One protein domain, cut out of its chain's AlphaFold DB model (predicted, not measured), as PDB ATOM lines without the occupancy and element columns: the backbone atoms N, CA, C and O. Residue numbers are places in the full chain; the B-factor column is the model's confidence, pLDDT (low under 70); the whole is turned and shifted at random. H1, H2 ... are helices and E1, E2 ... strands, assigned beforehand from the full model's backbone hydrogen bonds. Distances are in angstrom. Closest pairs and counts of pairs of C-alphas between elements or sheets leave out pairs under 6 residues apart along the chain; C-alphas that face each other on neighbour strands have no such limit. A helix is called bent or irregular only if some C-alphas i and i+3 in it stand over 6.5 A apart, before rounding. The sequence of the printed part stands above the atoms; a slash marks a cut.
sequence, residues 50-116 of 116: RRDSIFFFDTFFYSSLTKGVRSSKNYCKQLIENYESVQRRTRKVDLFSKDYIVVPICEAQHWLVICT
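What this domain is: This is residues 50 to 116 of the 116 residues of the protein "ULP_PROTEASE domain-containing protein" of Enterobius vermicularis (UniProt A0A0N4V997). A small sheet of three strands has a helical hairpin beside it: short H1 sits between the strand hairpin E2 and E3 and long H2. The printed part has 67 residues with named elements E1, H1, H2, E2, E3, class mixed; the mixed sheet runs E1, E2, E3. It is only just loose, close to compact (radius of gyration of the C-alphas 13.1 A), spanning 42 by 27 by 15 A.

Where its parts are: E1, residues 54 to 56, begins at C-alpha 54 (-28.365, 27.762, -17.165). H1 is residues 61 to 66. H2, residues 75 to 90, 22.3 A, has a kink of 40 degrees near residue 84 and is only just irregular: C-alphas 85 and 88 are 6.7 A apart. E2, residues 100 to 107, is 21.9 A; E3, residues 110 to 115, 16.6 A, ends at C-alpha 115 (-19.336, 31.753, -17.628).

How they stand to each other: E1 and E2 are parallel, 21 degrees, with N 55 and O 100 at 2.9 A. E2 and E3, a hairpin, are antiparallel, 163 degrees, with N 105 and O 112 at 2.8 A. E1, H1, H2, E2 form a strand-helix-strand unit, parallel strands joined through helices, its crossover right-handed. H1 only grazes the sheet, with residues 61 to 63. H1 and H2, a hairpin, touch, closest C-alphas Leu 65 and Asn 82, 5.1 A, at a shallow tilt of 15 degrees, opposite ways; H2 touches with residues 79 to 86 alone. H2 is not on the sheet. Every O i to N i+4 pair is within hydrogen-bond range in H1, 8 of 12 in H2.

The domain as a whole: The farthest C-alphas, Arg 50 and Lys 73, are 42.3 A apart. The printed part has no cut, no link is long, and no printed residue is under 70 in pLDDT.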
ATOM      1  N   ARG A  50     -32.725  23.312 -12.012       94.69
ATOM      2  CA  ARG A  50     -31.757  24.349 -12.394       94.69
ATOM      3  C   ARG A  50     -31.453  24.383 -13.886       94.69
ATOM      4  O   ARG A  50     -30.847  25.348 -14.347       94.69
ATOM      5  N   ARG A  51     -31.860  23.384 -14.672       93.44
ATOM      6  CA  ARG A  51     -31.498  23.297 -16.105       93.44
ATOM      7  C   ARG A  51     -31.954  24.505 -16.914       93.44
ATOM      8  O   ARG A  51     -31.265  24.903 -17.851       93.44
ATOM      9  N   ASP A  52     -33.078  25.101 -16.536       92.75
ATOM     10  CA  ASP A  52     -33.610  26.281 -17.215       92.75
ATOM     11  C   ASP A  52     -32.962  27.585 -16.746       92.75
ATOM     12  O   ASP A  52     -33.018  28.566 -17.484       92.75
ATOM     13  N   SER A  53     -32.288  27.593 -15.592       95.12
ATOM     14  CA  SER A  53     -31.494  28.737 -15.115       95.12
ATOM     15  C   SER A  53     -30.128  28.853 -15.804       95.12
ATOM     16  O   SER A  53     -29.501  29.902 -15.730       95.12
ATOM     17  N   ILE A  54     -29.674  27.803 -16.502       95.88
ATOM     18  CA  ILE A  54     -28.365  27.762 -17.165       95.88
ATOM     19  C   ILE A  54     -28.553  27.625 -18.673       95.88
ATOM     20  O   ILE A  54     -29.242  26.719 -19.154       95.88
ATOM     21  N   PHE A  55     -27.898  28.491 -19.438       94.94
ATOM     22  CA  PHE A  55     -27.856  28.400 -20.890       94.94
ATOM     23  C   PHE A  55     -26.459  28.018 -21.376       94.94
ATOM     24  O   PHE A  55     -25.469  28.624 -20.980       94.94
ATOM     25  N   PHE A  56     -26.387  27.021 -22.254       94.94
ATOM     26  CA  PHE A  56     -25.141  26.569 -22.869       94.94
ATOM     27  C   PHE A  56     -25.168  26.929 -24.349       94.94
ATOM     28  O   PHE A  56     -26.068  26.497 -25.073       94.94
ATOM     29  N   PHE A  57     -24.182  27.695 -24.803       94.81
ATOM     30  CA  PHE A  57     -23.949  27.884 -26.229       94.81
ATOM     31  C   PHE A  57     -23.228  26.679 -26.840       94.81
ATOM     32  O   PHE A  57     -22.480  25.968 -26.169       94.81
ATOM     33  N   ASP A  58     -23.429  26.486 -28.144       91.06
ATOM     34  CA  ASP A  58     -22.589  25.593 -28.937       91.06
ATOM     35  C   ASP A  58     -21.168  26.170 -29.120       91.06
ATOM     36  O   ASP A  58     -20.914  27.364 -28.938       91.06
ATOM     37  N   THR A  59     -20.234  25.312 -29.522       93.31
ATOM     38  CA  THR A  59     -18.819  25.650 -29.766       93.31
ATOM     39  C   THR A  59     -18.592  26.593 -30.952       93.31
ATOM     40  O   THR A  59     -17.503  27.149 -31.106       93.31
ATOM     41  N   PHE A  60     -19.606  26.818 -31.791       91.88
ATOM     42  CA  PHE A  60     -19.532  27.670 -32.977       91.88
ATOM     43  C   PHE A  60     -20.064  29.081 -32.746       91.88
ATOM     44  O   PHE A  60     -19.891  29.938 -33.616       91.88
ATOM     45  N   PHE A  61     -20.736  29.348 -31.626       93.69
ATOM     46  CA  PHE A  61     -21.337  30.650 -31.355       93.69
ATOM     47  C   PHE A  61     -20.286  31.763 -31.398       93.69
ATOM     48  O   PHE A  61     -20.397  32.701 -32.192       93.69
ATOM     49  N   TYR A  62     -19.229  31.625 -30.596       93.62
ATOM     50  CA  TYR A  62     -18.193  32.646 -30.481       93.62
ATOM     51  C   TYR A  62     -17.405  32.828 -31.785       93.62
ATOM     52  O   TYR A  62     -17.148  33.958 -32.205       93.62
ATOM     53  N   SER A  63     -17.062  31.735 -32.474       93.06
ATOM     54  CA  SER A  63     -16.329  31.804 -33.745       93.06
ATOM     55  C   SER A  63     -17.168  32.430 -34.863       93.06
ATOM     56  O   SER A  63     -16.634  33.167 -35.691       93.06
ATOM     57  N   SER A  64     -18.488  32.216 -34.855       93.88
ATOM     58  CA  SER A  64     -19.421  32.879 -35.776       93.88
ATOM     59  C   SER A  64     -19.527  34.377 -35.481       93.88
ATOM     60  O   SER A  64     -19.474  35.186 -36.405       93.88
ATOM     61  N   LEU A  65     -19.615  34.759 -34.203       93.81
ATOM     62  CA  LEU A  65     -19.716  36.156 -33.780       93.81
ATOM     63  C   LEU A  65     -18.437  36.957 -34.076       93.81
ATOM     64  O   LEU A  65     -18.496  38.108 -34.504       93.81
ATOM     65  N   THR A  66     -17.265  36.349 -33.890       93.31
ATOM     66  CA  THR A  66     -15.961  37.023 -34.034       93.31
ATOM     67  C   THR A  66     -15.316  36.861 -35.413       93.31
ATOM     68  O   THR A  66     -14.227  37.393 -35.663       93.31
ATOM     69  N   LYS A  67     -15.989  36.181 -36.349       93.56
ATOM     70  CA  LYS A  67     -15.483  35.903 -37.697       93.56
ATOM     71  C   LYS A  67     -15.026  37.175 -38.415       93.56
ATOM     72  O   LYS A  67     -15.814  38.084 -38.658       93.56
ATOM     73  N   GLY A  68     -13.741  37.248 -38.763       92.06
ATOM     74  CA  GLY A  68     -13.163  38.381 -39.500       92.06
ATOM     75  C   GLY A  68     -13.093  39.704 -38.723       92.06
ATOM     76  O   GLY A  68     -12.562  40.681 -39.244       92.06
ATOM     77  N   VAL A  69     -13.560  39.747 -37.470       93.19
ATOM     78  CA  VAL A  69     -13.623  40.975 -36.664       93.19
ATOM     79  C   VAL A  69     -12.223  41.532 -36.392       93.19
ATOM     80  O   VAL A  69     -11.998  42.725 -36.569       93.19
ATOM     81  N   ARG A  70     -11.255  40.669 -36.047       88.81
ATOM     82  CA  ARG A  70      -9.860  41.066 -35.758       88.81
ATOM     83  C   ARG A  70      -9.135  41.702 -36.950       88.81
ATOM     84  O   ARG A  70      -8.178  42.439 -36.748       88.81
ATOM     85  N   SER A  71      -9.576  41.419 -38.175       91.31
ATOM     86  CA  SER A  71      -8.954  41.914 -39.411       91.31
ATOM     87  C   SER A  71      -9.756  43.038 -40.075       91.31
ATOM     88  O   SER A  71      -9.328  43.577 -41.095       91.31
ATOM     89  N   SER A  72     -10.925  43.392 -39.529       92.12
ATOM     90  CA  SER A  72     -11.798  44.412 -40.107       92.12
ATOM     91  C   SER A  72     -11.296  45.822 -39.803       92.12
ATOM     92  O   SER A  72     -10.958  46.151 -38.668       92.12
ATOM     93  N   LYS A  73     -11.343  46.705 -40.810       92.25
ATOM     94  CA  LYS A  73     -11.103  48.151 -40.634       92.25
ATOM     95  C   LYS A  73     -12.187  48.826 -39.789       92.25
ATOM     96  O   LYS A  73     -11.948  49.892 -39.234       92.25
ATOM     97  N   ASN A  74     -13.380  48.232 -39.722       93.69
ATOM     98  CA  ASN A  74     -14.491  48.712 -38.910       93.69
ATOM     99  C   ASN A  74     -15.006  47.560 -38.040       93.69
ATOM    100  O   ASN A  74     -15.880  46.789 -38.446       93.69
ATOM    101  N   TYR A  75     -14.419  47.455 -36.846       93.06
ATOM    102  CA  TYR A  75     -14.732  46.440 -35.840       93.06
ATOM    103  C   TYR A  75     -16.237  46.364 -35.548       93.06
ATOM    104  O   TYR A  75     -16.836  45.297 -35.669       93.06
ATOM    105  N   CYS A  76     -16.861  47.503 -35.226       92.38
ATOM    106  CA  CYS A  76     -18.265  47.554 -34.815       92.38
ATOM    107  C   CYS A  76     -19.203  47.100 -35.935       92.38
ATOM    108  O   CYS A  76     -20.115  46.319 -35.685       92.38
ATOM    109  N   LYS A  77     -18.961  47.543 -37.176       94.00
ATOM    110  CA  LYS A  77     -19.781  47.143 -38.324       94.00
ATOM    111  C   LYS A  77     -19.732  45.630 -38.550       94.00
ATOM    112  O   LYS A  77     -20.784  45.008 -38.654       94.00
ATOM    113  N   GLN A  78     -18.534  45.040 -38.560       94.75
ATOM    114  CA  GLN A  78     -18.380  43.594 -38.763       94.75
ATOM    115  C   GLN A  78     -19.029  42.790 -37.632       94.75
ATOM    116  O   GLN A  78     -19.646  41.758 -37.883       94.75
ATOM    117  N   LEU A  79     -18.905  43.260 -36.389       94.25
ATOM    118  CA  LEU A  79     -19.513  42.599 -35.240       94.25
ATOM    119  C   LEU A  79     -21.046  42.619 -35.315       94.25
ATOM    120  O   LEU A  79     -21.669  41.603 -35.026       94.25
ATOM    121  N   ILE A  80     -21.649  43.736 -35.734       94.19
ATOM    122  CA  ILE A  80     -23.105  43.852 -35.919       94.19
ATOM    123  C   ILE A  80     -23.585  42.904 -37.027       94.19
ATOM    124  O   ILE A  80     -24.525  42.145 -36.810       94.19
ATOM    125  N   GLU A  81     -22.905  42.880 -38.177       93.81
ATOM    126  CA  GLU A  81     -23.228  41.957 -39.278       93.81
ATOM    127  C   GLU A  81     -23.130  40.486 -38.834       93.81
ATOM    128  O   GLU A  81     -24.001  39.666 -39.128       93.81
ATOM    129  N   ASN A  82     -22.101  40.139 -38.058       94.69
ATOM    130  CA  ASN A  82     -21.964  38.793 -37.511       94.69
ATOM    131  C   ASN A  82     -23.050  38.487 -36.470       94.69
ATOM    132  O   ASN A  82     -23.576  37.370 -36.447       94.69
ATOM    133  N   TYR A  83     -23.416  39.462 -35.632       93.50
ATOM    134  CA  TYR A  83     -24.495  39.322 -34.656       93.50
ATOM    135  C   TYR A  83     -25.819  38.957 -35.336       93.50
ATOM    136  O   TYR A  83     -26.533  38.068 -34.864       93.50
ATOM    137  N   GLU A  84     -26.107  39.542 -36.503       91.56
ATOM    138  CA  GLU A  84     -27.312  39.218 -37.268       91.56
ATOM    139  C   GLU A  84     -27.402  37.738 -37.674       91.56
ATOM    140  O   GLU A  84     -28.506  37.200 -37.821       91.56
ATOM    141  N   SER A  85     -26.257  37.064 -37.817       86.75
ATOM    142  CA  SER A  85     -26.191  35.636 -38.135       86.75
ATOM    143  C   SER A  85     -26.438  34.738 -36.915       86.75
ATOM    144  O   SER A  85     -27.050  33.675 -37.047       86.75
ATOM    145  N   VAL A  86     -26.021  35.169 -35.718       90.06
ATOM    146  CA  VAL A  86     -26.111  34.362 -34.489       90.06
ATOM    147  C   VAL A  86     -27.372  34.636 -33.672       90.06
ATOM    148  O   VAL A  86     -27.828  33.732 -32.976       90.06
ATOM    149  N   GLN A  87     -28.009  35.806 -33.814       89.50
ATOM    150  CA  GLN A  87     -29.233  36.171 -33.073       89.50
ATOM    151  C   GLN A  87     -30.382  35.162 -33.247       89.50
ATOM    152  O   GLN A  87     -31.248  35.018 -32.388       89.50
ATOM    153  N   ARG A  88     -30.406  34.413 -34.361       87.12
ATOM    154  CA  ARG A  88     -31.422  33.376 -34.600       87.12
ATOM    155  C   ARG A  88     -31.311  32.218 -33.608       87.12
ATOM    156  O   ARG A  88     -32.339  31.629 -33.283       87.12
ATOM    157  N   ARG A  89     -30.102  31.919 -33.118       83.56
ATOM    158  CA  ARG A  89     -29.832  30.832 -32.160       83.56
ATOM    159  C   ARG A  89     -30.410  31.125 -30.775       83.56
ATOM    160  O   ARG A  89     -30.762  30.201 -30.057       83.56
ATOM    161  N   THR A  90     -30.579  32.400 -30.432       85.38
ATOM    162  CA  THR A  90     -31.133  32.851 -29.147       85.38
ATOM    163  C   THR A  90     -32.576  33.349 -29.264       85.38
ATOM    164  O   THR A  90     -33.172  33.752 -28.276       85.38
ATOM    165  N   ARG A  91     -33.208  33.265 -30.446       86.56
ATOM    166  CA  ARG A  91     -34.544  33.837 -30.711       86.56
ATOM    167  C   ARG A  91     -35.657  33.332 -29.779       86.56
ATOM    168  O   ARG A  91     -36.642  34.034 -29.579       86.56
ATOM    169  N   LYS A  92     -35.542  32.102 -29.274       86.88
ATOM    170  CA  LYS A  92     -36.544  31.461 -28.403       86.88
ATOM    171  C   LYS A  92     -36.134  31.439 -26.927       86.88
ATOM    172  O   LYS A  92     -36.790  30.768 -26.137       86.88
ATOM    173  N   VAL A  93     -35.042  32.109 -26.566       90.31
ATOM    174  CA  VAL A  93     -34.461  32.044 -25.226       90.31
ATOM    175  C   VAL A  93     -34.208  33.455 -24.725       90.31
ATOM    176  O   VAL A  93     -33.475  34.216 -25.350       90.31
ATOM    177  N   ASP A  94     -34.785  33.786 -23.576       93.00
ATOM    178  CA  ASP A  94     -34.369  34.965 -22.832       93.00
ATOM    179  C   ASP A  94     -33.068  34.645 -22.089       93.00
ATOM    180  O   ASP A  94     -33.044  33.798 -21.194       93.00
ATOM    181  N   LEU A  95     -31.968  35.266 -22.517       93.25
ATOM    182  CA  LEU A  95     -30.660  35.090 -21.890       93.25
ATOM    183  C   LEU A  95     -30.559  35.839 -20.559       93.25
ATOM    184  O   LEU A  95     -29.855  35.383 -19.669       93.25
ATOM    185  N   PHE A  96     -31.266  36.961 -20.404       94.38
ATOM    186  CA  PHE A  96     -31.176  37.786 -19.196       94.38
ATOM    187  C   PHE A  96     -31.955  37.192 -18.023       94.38
ATOM    188  O   PHE A  96     -31.745  37.589 -16.881       94.38
ATOM    189  N   SER A  97     -32.825  36.217 -18.292       94.94
ATOM    190  CA  SER A  97     -33.503  35.432 -17.262       94.94
ATOM    191  C   SER A  97     -32.646  34.278 -16.716       94.94
ATOM    192  O   SER A  97     -33.169  33.457 -15.961       94.94
ATOM    193  N   LYS A  98     -31.408  34.102 -17.195       96.31
ATOM    194  CA  LYS A  98     -30.526  32.991 -16.814       96.31
ATOM    195  C   LYS A  98     -29.580  33.441 -15.708       96.31
ATOM    196  O   LYS A  98     -29.068  34.552 -15.753       96.31
ATOM    197  N   ASP A  99     -29.318  32.542 -14.767       96.31
ATOM    198  CA  ASP A  99     -28.313  32.743 -13.722       96.31
ATOM    199  C   ASP A  99     -26.902  32.575 -14.283       96.31
ATOM    200  O   ASP A  99     -25.967  33.197 -13.792       96.31
ATOM    201  N   TYR A 100     -26.755  31.697 -15.285       96.31
ATOM    202  CA  TYR A 100     -25.476  31.408 -15.920       96.31
ATOM    203  C   TYR A 100     -25.614  31.235 -17.429       96.31
ATOM    204  O   TYR A 100     -26.473  30.493 -17.923       96.31
ATOM    205  N   ILE A 101     -24.692  31.846 -18.158       96.19
ATOM    206  CA  ILE A 101     -24.504  31.679 -19.595       96.19
ATOM    207  C   ILE A 101     -23.103  31.119 -19.829       96.19
ATOM    208  O   ILE A 101     -22.098  31.780 -19.579       96.19
ATOM    209  N   VAL A 102     -23.036  29.889 -20.335       96.44
ATOM    210  CA  VAL A 102     -21.788  29.172 -20.602       96.44
ATOM    211  C   VAL A 102     -21.451  29.268 -22.085       96.44
ATOM    212  O   VAL A 102     -22.216  28.810 -22.938       96.44
ATOM    213  N   VAL A 103     -20.285  29.833 -22.389       96.25
ATOM    214  CA  VAL A 103     -19.770  29.992 -23.752       96.25
ATOM    215  C   VAL A 103     -18.449  29.229 -23.893       96.25
ATOM    216  O   VAL A 103     -17.418  29.704 -23.406       96.25
ATOM    217  N   PRO A 104     -18.441  28.057 -24.555       96.19
ATOM    218  CA  PRO A 104     -17.201  27.392 -24.939       96.19
ATOM    219  C   PRO A 104     -16.519  28.150 -26.085       96.19
ATOM    220  O   PRO A 104     -17.157  28.549 -27.061       96.19
ATOM    221  N   ILE A 105     -15.205  28.332 -25.981       95.06
ATOM    222  CA  ILE A 105     -14.390  29.047 -26.965       95.06
ATOM    223  C   ILE A 105     -13.192  28.176 -27.331       95.06
ATOM    224  O   ILE A 105     -12.451  27.743 -26.456       95.06
ATOM    225  N   CYS A 106     -12.982  27.954 -28.626       93.56
ATOM    226  CA  CYS A 106     -11.751  27.364 -29.146       93.56
ATOM    227  C   CYS A 106     -11.006  28.418 -29.963       93.56
ATOM    228  O   CYS A 106     -11.468  28.825 -31.033       93.56
ATOM    229  N   GLU A 107      -9.857  28.869 -29.465       89.56
ATOM    230  CA  GLU A 107      -8.951  29.760 -30.190       89.56
ATOM    231  C   GLU A 107      -7.556  29.146 -30.240       89.56
ATOM    232  O   GLU A 107      -7.041  28.699 -29.222       89.56
ATOM    233  N   ALA A 108      -6.934  29.135 -31.424       88.38
ATOM    234  CA  ALA A 108      -5.573  28.627 -31.619       88.38
ATOM    235  C   ALA A 108      -5.334  27.240 -30.980       88.38
ATOM    236  O   ALA A 108      -4.320  27.017 -30.328       88.38
ATOM    237  N   GLN A 109      -6.289  26.317 -31.170       88.62
ATOM    238  CA  GLN A 109      -6.254  24.954 -30.615       88.62
ATOM    239  C   GLN A 109      -6.269  24.893 -29.077       88.62
ATOM    240  O   GLN A 109      -5.930  23.868 -28.489       88.62
ATOM    241  N   HIS A 110      -6.695  25.971 -28.420       91.50
ATOM    242  CA  HIS A 110      -6.842  26.050 -26.979       91.50
ATOM    243  C   HIS A 110      -8.308  26.273 -26.599       91.50
ATOM    244  O   HIS A 110      -8.962  27.198 -27.092       91.50
ATOM    245  N   TRP A 111      -8.820  25.410 -25.720       94.12
ATOM    246  CA  TRP A 111     -10.185  25.491 -25.211       94.12
ATOM    247  C   TRP A 111     -10.253  26.380 -23.975       94.12
ATOM    248  O   TRP A 111      -9.504  26.212 -23.016       94.12
ATOM    249  N   LEU A 112     -11.198  27.307 -24.001       94.19
ATOM    250  CA  LEU A 112     -11.521  28.252 -22.946       94.19
ATOM    251  C   LEU A 112     -13.022  28.174 -22.671       94.19
ATOM    252  O   LEU A 112     -13.818  27.845 -23.554       94.19
ATOM    253  N   VAL A 113     -13.417  28.511 -21.450       94.62
ATOM    254  CA  VAL A 113     -14.824  28.637 -21.071       94.62
ATOM    255  C   VAL A 113     -15.023  29.986 -20.410       94.62
ATOM    256  O   VAL A 113     -14.310  30.336 -19.472       94.62
ATOM    257  N   ILE A 114     -16.012  30.726 -20.900       95.00
ATOM    258  CA  ILE A 114     -16.542  31.906 -20.225       95.00
ATOM    259  C   ILE A 114     -17.883  31.519 -19.607       95.00
ATOM    260  O   ILE A 114     -18.705  30.871 -20.254       95.00
ATOM    261  N   CYS A 115     -18.083  31.909 -18.352       91.94
ATOM    262  CA  CYS A 115     -19.336  31.753 -17.628       91.94
ATOM    263  C   CYS A 115     -19.693  33.110 -17.017       91.94
ATOM    264  O   CYS A 115     -18.868  33.675 -16.293       91.94
ATOM    265  N   THR A 116     -20.867  33.638 -17.357       87.56
ATOM    266  CA  THR A 116     -21.380  34.925 -16.854       87.56
ATOM    267  C   THR A 116     -22.726  34.758 -16.201       87.56
ATOM    268  O   THR A 116     -23.503  33.949 -16.759       87.56
TER     269      THR A 116